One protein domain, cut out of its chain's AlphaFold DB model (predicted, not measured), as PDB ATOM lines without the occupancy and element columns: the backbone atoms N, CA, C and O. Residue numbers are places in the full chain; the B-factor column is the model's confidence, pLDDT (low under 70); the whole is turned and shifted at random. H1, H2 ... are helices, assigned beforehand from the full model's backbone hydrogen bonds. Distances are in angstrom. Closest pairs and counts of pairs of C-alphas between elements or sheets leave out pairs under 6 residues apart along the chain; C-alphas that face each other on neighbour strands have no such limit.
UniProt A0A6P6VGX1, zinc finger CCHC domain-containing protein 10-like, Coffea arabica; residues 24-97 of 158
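This is residues 24 to 97 of the 158 residues of the protein "zinc finger CCHC domain-containing protein 10-like" of Coffea arabica (UniProt A0A6P6VGX1). A long helix, H1, sticks out with residues 24 to 40 as an arm from a loose body that holds three shorter helices, H2, H3 and H4. In this body the first residues of H4 come near H2 and H3, H4 runs away from both, and the unnamed stretch 60 to 72 loops from H2 to H3. The printed part has 74 residues, with four named helices in the order H1, H2, H3, H4 and no named strand: the class is all helix. The whole is loose, with a radius of gyration of the C-alphas of 14.7 A, and elongated, spanning 49 by 31 by 20 A.

H1, residues 24 to 42, is close to but not clearly touching H4, residues 82 to 97; the closest C-alphas, of Arg 41 and Asp 83, are 7.8 A apart. H2, residues 48 to 59, is also close to but not clearly touching H4, at a steep tilt of 60 degrees, with the C-alphas of Leu 54 and Leu 82 closest at 6.9 A. H3, residues 73 to 78, and H4 only just touch, with 3 pairs of C-alphas within 8 A, and only at the corner by their link; the closest, Ser 76 and Leu 82, are 6.0 A apart. H1 and H3 are apart. In H1, H2, H3 and H4 every O i to N i+4 pair is within hydrogen-bond range.

H1 begins at C-alpha 24, (36.956, -52.886, -24.353), and is 26.0 A long. H2 is 16.2 A, H3 8.8 A and H4 22.6 A long, ending at C-alpha 97, (18.663, -41.115, -0.459).

The C-alphas farthest apart, of Arg 24 and Leu 60, are 49.4 A apart. The printed part has no cut. The link from H2 to H3 is long, with 13 residues. The pLDDT is under 70 in residues 38 to 45, 66 to 70 and 94 to 97.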
ATOM      1  N   ARG A  24      37.357 -54.155 -23.739       76.62
ATOM      2  CA  ARG A  24      36.956 -52.886 -24.353       76.62
ATOM      3  C   ARG A  24      35.757 -53.073 -25.276       76.62
ATOM      4  O   ARG A  24      34.784 -52.336 -25.146       76.62
ATOM      5  N   GLU A  25      35.795 -54.078 -26.144       73.12
ATOM      6  CA  GLU A  25      34.688 -54.471 -27.010       73.12
ATOM      7  C   GLU A  25      33.458 -54.844 -26.187       73.12
ATOM      8  O   GLU A  25      32.374 -54.331 -26.455       73.12
ATOM      9  N   ALA A  26      33.606 -55.652 -25.132       80.62
ATOM     10  CA  ALA A  26      32.494 -56.016 -24.255       80.62
ATOM     11  C   ALA A  26      31.884 -54.790 -23.551       80.62
ATOM     12  O   ALA A  26      30.658 -54.641 -23.501       80.62
ATOM     13  N   ALA A  27      32.720 -53.873 -23.050       80.69
ATOM     14  CA  ALA A  27      32.265 -52.621 -22.450       80.69
ATOM     15  C   ALA A  27      31.565 -51.714 -23.476       80.69
ATOM     16  O   ALA A  27      30.529 -51.114 -23.173       80.69
ATOM     17  N   TRP A  28      32.083 -51.646 -24.703       77.19
ATOM     18  CA  TRP A  28      31.488 -50.876 -25.790       77.19
ATOM     19  C   TRP A  28      30.152 -51.468 -26.247       77.19
ATOM     20  O   TRP A  28      29.176 -50.732 -26.389       77.19
ATOM     21  N   LEU A  29      30.053 -52.793 -26.391       82.69
ATOM     22  CA  LEU A  29      28.810 -53.486 -26.735       82.69
ATOM     23  C   LEU A  29      27.745 -53.288 -25.652       82.69
ATOM     24  O   LEU A  29      26.581 -53.022 -25.967       82.69
ATOM     25  N   LYS A  30      28.144 -53.357 -24.376       83.38
ATOM     26  CA  LYS A  30      27.262 -53.086 -23.235       83.38
ATOM     27  C   LYS A  30      26.748 -51.647 -23.277       83.38
ATOM     28  O   LYS A  30      25.535 -51.437 -23.262       83.38
ATOM     29  N   ARG A  31      27.645 -50.671 -23.457       78.25
ATOM     30  CA  ARG A  31      27.285 -49.252 -23.593       78.25
ATOM     31  C   ARG A  31      26.384 -49.001 -24.798       78.25
ATOM     32  O   ARG A  31      25.437 -48.231 -24.705       78.25
ATOM     33  N   LYS A  32      26.624 -49.680 -25.919       79.44
ATOM     34  CA  LYS A  32      25.804 -49.590 -27.133       79.44
ATOM     35  C   LYS A  32      24.407 -50.176 -26.923       79.44
ATOM     36  O   LYS A  32      23.433 -49.593 -27.390       79.44
ATOM     37  N   LYS A  33      24.276 -51.292 -26.198       78.62
ATOM     38  CA  LYS A  33      22.979 -51.887 -25.828       78.62
ATOM     39  C   LYS A  33      22.192 -50.975 -24.886       78.62
ATOM     40  O   LYS A  33      20.990 -50.788 -25.080       78.62
ATOM     41  N   GLU A  34      22.864 -50.377 -23.909       77.50
ATOM     42  CA  GLU A  34      22.276 -49.376 -23.013       77.50
ATOM     43  C   GLU A  34      21.870 -48.115 -23.773       77.50
ATOM     44  O   GLU A  34      20.747 -47.648 -23.608       77.50
ATOM     45  N   PHE A  35      22.716 -47.633 -24.684       74.19
ATOM     46  CA  PHE A  35      22.408 -46.510 -25.564       74.19
ATOM     47  C   PHE A  35      21.198 -46.809 -26.453       74.19
ATOM     48  O   PHE A  35      20.290 -45.996 -26.530       74.19
ATOM     49  N   ARG A  36      21.105 -48.000 -27.060       72.50
ATOM     50  CA  ARG A  36      19.931 -48.433 -27.840       72.50
ATOM     51  C   ARG A  36      18.660 -48.499 -26.994       72.50
ATOM     52  O   ARG A  36      17.595 -48.111 -27.464       72.50
ATOM     53  N   ARG A  37      18.763 -48.987 -25.756       71.00
ATOM     54  CA  ARG A  37      17.647 -49.029 -24.801       71.00
ATOM     55  C   ARG A  37      17.209 -47.618 -24.407       71.00
ATOM     56  O   ARG A  37      16.018 -47.334 -24.413       71.00
ATOM     57  N   TRP A  38      18.160 -46.742 -24.101       69.88
ATOM     58  CA  TRP A  38      17.923 -45.338 -23.778       69.88
ATOM     59  C   TRP A  38      17.309 -44.585 -24.960       69.88
ATOM     60  O   TRP A  38      16.307 -43.903 -24.794       69.88
ATOM     61  N   GLN A  39      17.832 -44.796 -26.166       68.81
ATOM     62  CA  GLN A  39      17.332 -44.214 -27.409       68.81
ATOM     63  C   GLN A  39      15.896 -44.671 -27.696       68.81
ATOM     64  O   GLN A  39      15.042 -43.848 -27.995       68.81
ATOM     65  N   ARG A  40      15.583 -45.963 -27.526       66.12
ATOM     66  CA  ARG A  40      14.213 -46.482 -27.691       66.12
ATOM     67  C   ARG A  40      13.226 -45.894 -26.674       66.12
ATOM     68  O   ARG A  40      12.047 -45.796 -26.985       66.12
ATOM     69  N   ARG A  41      13.693 -45.537 -25.473       67.75
ATOM     70  CA  ARG A  41      12.874 -44.893 -24.430       67.75
ATOM     71  C   ARG A  41      12.700 -43.393 -24.671       67.75
ATOM     72  O   ARG A  41      11.606 -42.887 -24.498       67.75
ATOM     73  N   ARG A  42      13.759 -42.690 -25.086       63.22
ATOM     74  CA  ARG A  42      13.756 -41.231 -25.304       63.22
ATOM     75  C   ARG A  42      13.213 -40.785 -26.658       63.22
ATOM     76  O   ARG A  42      12.822 -39.637 -26.783       63.22
ATOM     77  N   CYS A  43      13.221 -41.666 -27.653       62.25
ATOM     78  CA  CYS A  43      12.710 -41.383 -28.995       62.25
ATOM     79  C   CYS A  43      11.335 -42.032 -29.232       62.25
ATOM     80  O   CYS A  43      10.877 -42.113 -30.366       62.25
ATOM     81  N   LYS A  44      10.665 -42.488 -28.160       65.62
ATOM     82  CA  LYS A  44       9.212 -42.670 -28.156       65.62
ATOM     83  C   LYS A  44       8.610 -41.264 -28.151       65.62
ATOM     84  O   LYS A  44       8.757 -40.549 -27.164       65.62
ATOM     85  N   SER A  45       8.015 -40.847 -29.260       64.81
ATOM     86  CA  SER A  45       7.228 -39.618 -29.292       64.81
ATOM     87  C   SER A  45       6.008 -39.814 -28.395       64.81
ATOM     88  O   SER A  45       5.174 -40.663 -28.700       64.81
ATOM     89  N   PHE A  46       5.940 -39.073 -27.295       75.19
ATOM     90  CA  PHE A  46       4.698 -38.836 -26.567       75.19
ATOM     91  C   PHE A  46       4.183 -37.452 -26.969       75.19
ATOM     92  O   PHE A  46       4.967 -36.559 -27.302       75.19
ATOM     93  N   THR A  47       2.872 -37.303 -26.991       83.38
ATOM     94  CA  THR A  47       2.164 -36.054 -27.263       83.38
ATOM     95  C   THR A  47       1.741 -35.401 -25.950       83.38
ATOM     96  O   THR A  47       1.724 -36.056 -24.907       83.38
ATOM     97  N   ASP A  48       1.376 -34.117 -25.981       85.88
ATOM     98  CA  ASP A  48       0.826 -33.445 -24.796       85.88
ATOM     99  C   ASP A  48      -0.475 -34.120 -24.314       85.88
ATOM    100  O   ASP A  48      -0.703 -34.207 -23.113       85.88
ATOM    101  N   SER A  49      -1.255 -34.719 -25.229       88.56
ATOM    102  CA  SER A  49      -2.428 -35.547 -24.888       88.56
ATOM    103  C   SER A  49      -2.051 -36.734 -24.001       88.56
ATOM    104  O   SER A  49      -2.706 -36.977 -22.996       88.56
ATOM    105  N   ASP A  50      -0.957 -37.438 -24.318       89.56
ATOM    106  CA  ASP A  50      -0.504 -38.588 -23.524       89.56
ATOM    107  C   ASP A  50      -0.087 -38.172 -22.098       89.56
ATOM    108  O   ASP A  50      -0.223 -38.950 -21.148       89.56
ATOM    109  N   LEU A  51       0.444 -36.951 -21.934       89.19
ATOM    110  CA  LEU A  51       0.781 -36.386 -20.623       89.19
ATOM    111  C   LEU A  51      -0.476 -36.019 -19.834       89.19
ATOM    112  O   LEU A  51      -0.544 -36.311 -18.638       89.19
ATOM    113  N   ASP A  52      -1.452 -35.400 -20.494       90.62
ATOM    114  CA  ASP A  52      -2.722 -35.010 -19.885       90.62
ATOM    115  C   ASP A  52      -3.556 -36.232 -19.482       90.62
ATOM    116  O   ASP A  52      -4.123 -36.246 -18.392       90.62
ATOM    117  N   GLU A  53      -3.568 -37.298 -20.285       92.31
ATOM    118  CA  GLU A  53      -4.213 -38.572 -19.942       92.31
ATOM    119  C   GLU A  53      -3.565 -39.223 -18.717       92.31
ATOM    120  O   GLU A  53      -4.257 -39.599 -17.767       92.31
ATOM    121  N   LEU A  54      -2.228 -39.308 -18.691       90.31
ATOM    122  CA  LEU A  54      -1.505 -39.833 -17.532       90.31
ATOM    123  C   LEU A  54      -1.784 -38.992 -16.280       90.31
ATOM    124  O   LEU A  54      -1.999 -39.538 -15.196       90.31
ATOM    125  N   ARG A  55      -1.788 -37.665 -16.423       90.19
ATOM    126  CA  ARG A  55      -2.093 -36.735 -15.337       90.19
ATOM    127  C   ARG A  55      -3.521 -36.920 -14.833       90.19
ATOM    128  O   ARG A  55      -3.708 -37.009 -13.624       90.19
ATOM    129  N   ALA A  56      -4.497 -37.034 -15.730       93.00
ATOM    130  CA  ALA A  56      -5.885 -37.293 -15.375       93.00
ATOM    131  C   ALA A  56      -6.009 -38.603 -14.588       93.00
ATOM    132  O   ALA A  56      -6.664 -38.624 -13.551       93.00
ATOM    133  N   CYS A  57      -5.322 -39.677 -14.992       90.50
ATOM    134  CA  CYS A  57      -5.303 -40.921 -14.217       90.50
ATOM    135  C   CYS A  57      -4.784 -40.709 -12.785       90.50
ATOM    136  O   CYS A  57      -5.399 -41.177 -11.829       90.50
ATOM    137  N   ILE A  58      -3.691 -39.966 -12.615       88.62
ATOM    138  CA  ILE A  58      -3.150 -39.671 -11.280       88.62
ATOM    139  C   ILE A  58      -4.148 -38.838 -10.458       88.62
ATOM    140  O   ILE A  58      -4.383 -39.142  -9.291       88.62
ATOM    141  N   GLU A  59      -4.771 -37.824 -11.062       91.75
ATOM    142  CA  GLU A  59      -5.769 -36.962 -10.409       91.75
ATOM    143  C   GLU A  59      -7.050 -37.721 -10.024       91.75
ATOM    144  O   GLU A  59      -7.643 -37.439  -8.985       91.75
ATOM    145  N   LEU A  60      -7.438 -38.737 -10.801       92.75
ATOM    146  CA  LEU A  60      -8.535 -39.654 -10.475       92.75
ATOM    147  C   LEU A  60      -8.190 -40.636  -9.337       92.75
ATOM    148  O   LEU A  60      -9.056 -41.396  -8.902       92.75
ATOM    149  N   GLY A  61      -6.950 -40.626  -8.840       88.00
ATOM    150  CA  GLY A  61      -6.496 -41.483  -7.747       88.00
ATOM    151  C   GLY A  61      -5.926 -42.827  -8.197       88.00
ATOM    152  O   GLY A  61      -5.717 -43.704  -7.357       88.00
ATOM    153  N   PHE A  62      -5.639 -43.012  -9.491       83.25
ATOM    154  CA  PHE A  62      -4.876 -44.174  -9.941       83.25
ATOM    155  C   PHE A  62      -3.411 -44.008  -9.519       83.25
ATOM    156  O   PHE A  62      -2.666 -43.187 -10.056       83.25
ATOM    157  N   GLY A  63      -3.000 -44.790  -8.522       79.19
ATOM    158  CA  GLY A  63      -1.611 -44.879  -8.090       79.19
ATOM    159  C   GLY A  63      -0.806 -45.824  -8.981       79.19
ATOM    160  O   GLY A  63      -1.287 -46.884  -9.375       79.19
ATOM    161  N   PHE A  64       0.445 -45.460  -9.252       78.38
ATOM    162  CA  PHE A  64       1.424 -46.352  -9.863       78.38
ATOM    163  C   PHE A  64       2.488 -46.664  -8.807       78.38
ATOM    164  O   PHE A  64       3.128 -45.749  -8.290       78.38
ATOM    165  N   GLU A  65       2.674 -47.934  -8.447       71.62
ATOM    166  CA  GLU A  65       3.759 -48.312  -7.538       71.62
ATOM    167  C   GLU A  65       5.096 -48.305  -8.293       71.62
ATOM    168  O   GLU A  65       5.295 -49.039  -9.258       71.62
ATOM    169  N   PHE A  66       6.018 -47.432  -7.873       67.06
ATOM    170  CA  PHE A  66       7.296 -47.200  -8.565       67.06
ATOM    171  C   PHE A  66       8.465 -48.022  -8.020       67.06
ATOM    172  O   PHE A  66       9.494 -48.142  -8.699       67.06
ATOM    173  N   ASP A  67       8.328 -48.528  -6.795       59.62
ATOM    174  CA  ASP A  67       9.418 -49.150  -6.039       59.62
ATOM    175  C   ASP A  67       9.532 -50.656  -6.306       59.62
ATOM    176  O   ASP A  67      10.621 -51.228  -6.266       59.62
ATOM    177  N   SER A  68       8.431 -51.292  -6.717       57.50
ATOM    178  CA  SER A  68       8.510 -52.640  -7.258       57.50
ATOM    179  C   SER A  68       9.106 -52.599  -8.668       57.50
ATOM    180  O   SER A  68       8.757 -51.763  -9.507       57.50
ATOM    181  N   ALA A  69      10.004 -53.535  -8.966       59.19
ATOM    182  CA  ALA A  69      10.502 -53.777 -10.320       59.19
ATOM    183  C   ALA A  69       9.388 -54.220 -11.302       59.19
ATOM    184  O   ALA A  69       9.668 -54.394 -12.489       59.19
ATOM    185  N   ASP A  70       8.149 -54.333 -10.817       60.16
ATOM    186  CA  ASP A  70       6.978 -54.892 -11.482       60.16
ATOM    187  C   ASP A  70       5.978 -53.826 -11.953       60.16
ATOM    188  O   ASP A  70       4.765 -53.985 -11.818       60.16
ATOM    189  N   LEU A  71       6.451 -52.725 -12.545       71.94
ATOM    190  CA  LEU A  71       5.555 -51.941 -13.399       71.94
ATOM    191  C   LEU A  71       5.074 -52.857 -14.525       71.94
ATOM    192  O   LEU A  71       5.890 -53.310 -15.335       71.94
ATOM    193  N   ASP A  72       3.769 -53.148 -14.551       77.75
ATOM    194  CA  ASP A  72       3.203 -54.080 -15.520       77.75
ATOM    195  C   ASP A  72       3.572 -53.601 -16.935       77.75
ATOM    196  O   ASP A  72       3.217 -52.479 -17.326       77.75
ATOM    197  N   PRO A  73       4.288 -54.415 -17.735       76.94
ATOM    198  CA  PRO A  73       4.636 -54.047 -19.099       76.94
ATOM    199  C   PRO A  73       3.403 -53.676 -19.934       76.94
ATOM    200  O   PRO A  73       3.520 -52.856 -20.846       76.94
ATOM    201  N   LYS A  74       2.211 -54.196 -19.603       80.75
ATOM    202  CA  LYS A  74       0.957 -53.786 -20.252       80.75
ATOM    203  C   LYS A  74       0.600 -52.326 -19.972       80.75
ATOM    204  O   LYS A  74       0.196 -51.628 -20.900       80.75
ATOM    205  N   LEU A  75       0.822 -51.830 -18.757       81.75
ATOM    206  CA  LEU A  75       0.584 -50.424 -18.415       81.75
ATOM    207  C   LEU A  75       1.553 -49.498 -19.149       81.75
ATOM    208  O   LEU A  75       1.120 -48.497 -19.708       81.75
ATOM    209  N   SER A  76       2.834 -49.870 -19.248       79.25
ATOM    210  CA  SER A  76       3.815 -49.103 -20.040       79.25
ATOM    211  C   SER A  76       3.485 -49.067 -21.539       79.25
ATOM    212  O   SER A  76       3.886 -48.147 -22.250       79.25
ATOM    213  N   SER A  77       2.744 -50.068 -22.032       78.81
ATOM    214  CA  SER A  77       2.263 -50.100 -23.416       78.81
ATOM    215  C   SER A  77       1.005 -49.258 -23.639       78.81
ATOM    216  O   SER A  77       0.854 -48.703 -24.722       78.81
ATOM    217  N   ALA A  78       0.137 -49.147 -22.626       84.06
ATOM    218  CA  ALA A  78      -1.079 -48.338 -22.673       84.06
ATOM    219  C   ALA A  78      -0.791 -46.848 -22.440       84.06
ATOM    220  O   ALA A  78      -1.393 -46.001 -23.086       84.06
ATOM    221  N   PHE A  79       0.165 -46.539 -21.560       84.94
ATOM    222  CA  PHE A  79       0.551 -45.179 -21.200       84.94
ATOM    223  C   PHE A  79       2.030 -44.951 -21.527       84.94
ATOM    224  O   PHE A  79       2.895 -45.136 -20.667       84.94
ATOM    225  N   PRO A  80       2.367 -44.527 -22.757       79.75
ATOM    226  CA  PRO A  80       3.758 -44.309 -23.152       79.75
ATOM    227  C   PRO A  80       4.467 -43.231 -22.308       79.75
ATOM    228  O   PRO A  80       5.684 -43.298 -22.125       79.75
ATOM    229  N   ALA A  81       3.720 -42.277 -21.737       87.62
ATOM    230  CA  ALA A  81       4.233 -41.266 -20.809       87.62
ATOM    231  C   ALA A  81       4.609 -41.826 -19.417       87.62
ATOM    232  O   ALA A  81       5.405 -41.215 -18.697       87.62
ATOM    233  N   LEU A  82       4.087 -42.998 -19.034       86.81
ATOM    234  CA  LEU A  82       4.295 -43.591 -17.707       86.81
ATOM    235  C   LEU A  82       5.762 -43.961 -17.460       86.81
ATOM    236  O   LEU A  82       6.291 -43.726 -16.373       86.81
ATOM    237  N   ASP A  83       6.447 -44.477 -18.485       81.44
ATOM    238  CA  ASP A  83       7.881 -44.793 -18.432       81.44
ATOM    239  C   ASP A  83       8.728 -43.546 -18.125       81.44
ATOM    240  O   ASP A  83       9.709 -43.610 -17.375       81.44
ATOM    241  N   PHE A  84       8.349 -42.400 -18.700       81.88
ATOM    242  CA  PHE A  84       9.012 -41.120 -18.464       81.88
ATOM    243  C   PHE A  84       8.748 -40.613 -17.044       81.88
ATOM    244  O   PHE A  84       9.704 -40.305 -16.326       81.88
ATOM    245  N   TYR A  85       7.482 -40.598 -16.616       85.19
ATOM    246  CA  TYR A  85       7.094 -40.201 -15.262       85.19
ATOM    247  C   TYR A  85       7.809 -41.044 -14.198       85.19
ATOM    248  O   TYR A  85       8.413 -40.498 -13.277       85.19
ATOM    249  N   CYS A  86       7.861 -42.365 -14.386       82.19
ATOM    250  CA  CYS A  86       8.596 -43.290 -13.527       82.19
ATOM    251  C   CYS A  86      10.089 -42.947 -13.433       82.19
ATOM    252  O   CYS A  86      10.643 -42.872 -12.337       82.19
ATOM    253  N   ALA A  87      10.758 -42.710 -14.565       82.44
ATOM    254  CA  ALA A  87      12.184 -42.390 -14.579       82.44
ATOM    255  C   ALA A  87      12.496 -41.074 -13.845       82.44
ATOM    256  O   ALA A  87      13.469 -41.003 -13.090       82.44
ATOM    257  N   VAL A  88      11.664 -40.051 -14.051       81.56
ATOM    258  CA  VAL A  88      11.789 -38.752 -13.384       81.56
ATOM    259  C   VAL A  88      11.527 -38.899 -11.887       81.56
ATOM    260  O   VAL A  88      12.346 -38.468 -11.075       81.56
ATOM    261  N   ASN A  89      10.449 -39.587 -11.513       82.81
ATOM    262  CA  ASN A  89      10.088 -39.808 -10.120       82.81
ATOM    263  C   ASN A  89      11.177 -40.603  -9.374       82.81
ATOM    264  O   ASN A  89      11.578 -40.224  -8.274       82.81
ATOM    265  N   LYS A  90      11.760 -41.631 -10.004       78.69
ATOM    266  CA  LYS A  90      12.908 -42.382  -9.461       78.69
ATOM    267  C   LYS A  90      14.138 -41.506  -9.236       78.69
ATOM    268  O   LYS A  90      14.853 -41.697  -8.254       78.69
ATOM    269  N   GLN A  91      14.397 -40.530 -10.107       74.38
ATOM    270  CA  GLN A  91      15.500 -39.587  -9.918       74.38
ATOM    271  C   GLN A  91      15.275 -38.687  -8.695       74.38
ATOM    272  O   GLN A  91      16.225 -38.426  -7.961       74.38
ATOM    273  N   PHE A  92      14.043 -38.239  -8.445       73.94
ATOM    274  CA  PHE A  92      13.726 -37.464  -7.244       73.94
ATOM    275  C   PHE A  92      13.950 -38.283  -5.969       73.94
ATOM    276  O   PHE A  92      14.694 -37.838  -5.099       73.94
ATOM    277  N   HIS A  93      13.414 -39.506  -5.916       71.31
ATOM    278  CA  HIS A  93      13.510 -40.383  -4.743       71.31
ATOM    279  C   HIS A  93      14.948 -40.866  -4.472       71.31
ATOM    280  O   HIS A  93      15.419 -40.823  -3.337       71.31
ATOM    281  N   SER A  94      15.698 -41.237  -5.515       67.06
ATOM    282  CA  SER A  94      17.107 -41.649  -5.373       67.06
ATOM    283  C   SER A  94      18.038 -40.507  -4.958       67.06
ATOM    284  O   SER A  94      19.039 -40.732  -4.273       67.06
ATOM    285  N   ARG A  95      17.724 -39.263  -5.341       61.47
ATOM    286  CA  ARG A  95      18.521 -38.097  -4.950       61.47
ATOM    287  C   ARG A  95      18.328 -37.758  -3.472       61.47
ATOM    288  O   ARG A  95      19.307 -37.387  -2.826       61.47
ATOM    289  N   SER A  96      17.127 -37.958  -2.929       59.22
ATOM    290  CA  SER A  96      16.862 -37.851  -1.487       59.22
ATOM    291  C   SER A  96      17.651 -38.870  -0.657       59.22
ATOM    292  O   SER A  96      18.189 -38.495   0.379       59.22
ATOM    293  N   ASP A  97      17.830 -40.105  -1.138       54.44
ATOM    294  CA  ASP A  97      18.663 -41.115  -0.459       54.44
ATOM    295  C   ASP A  97      20.169 -40.784  -0.509       54.44
ATOM    296  O   ASP A  97      20.929 -41.037   0.429       54.44
TER     297      ASP A  97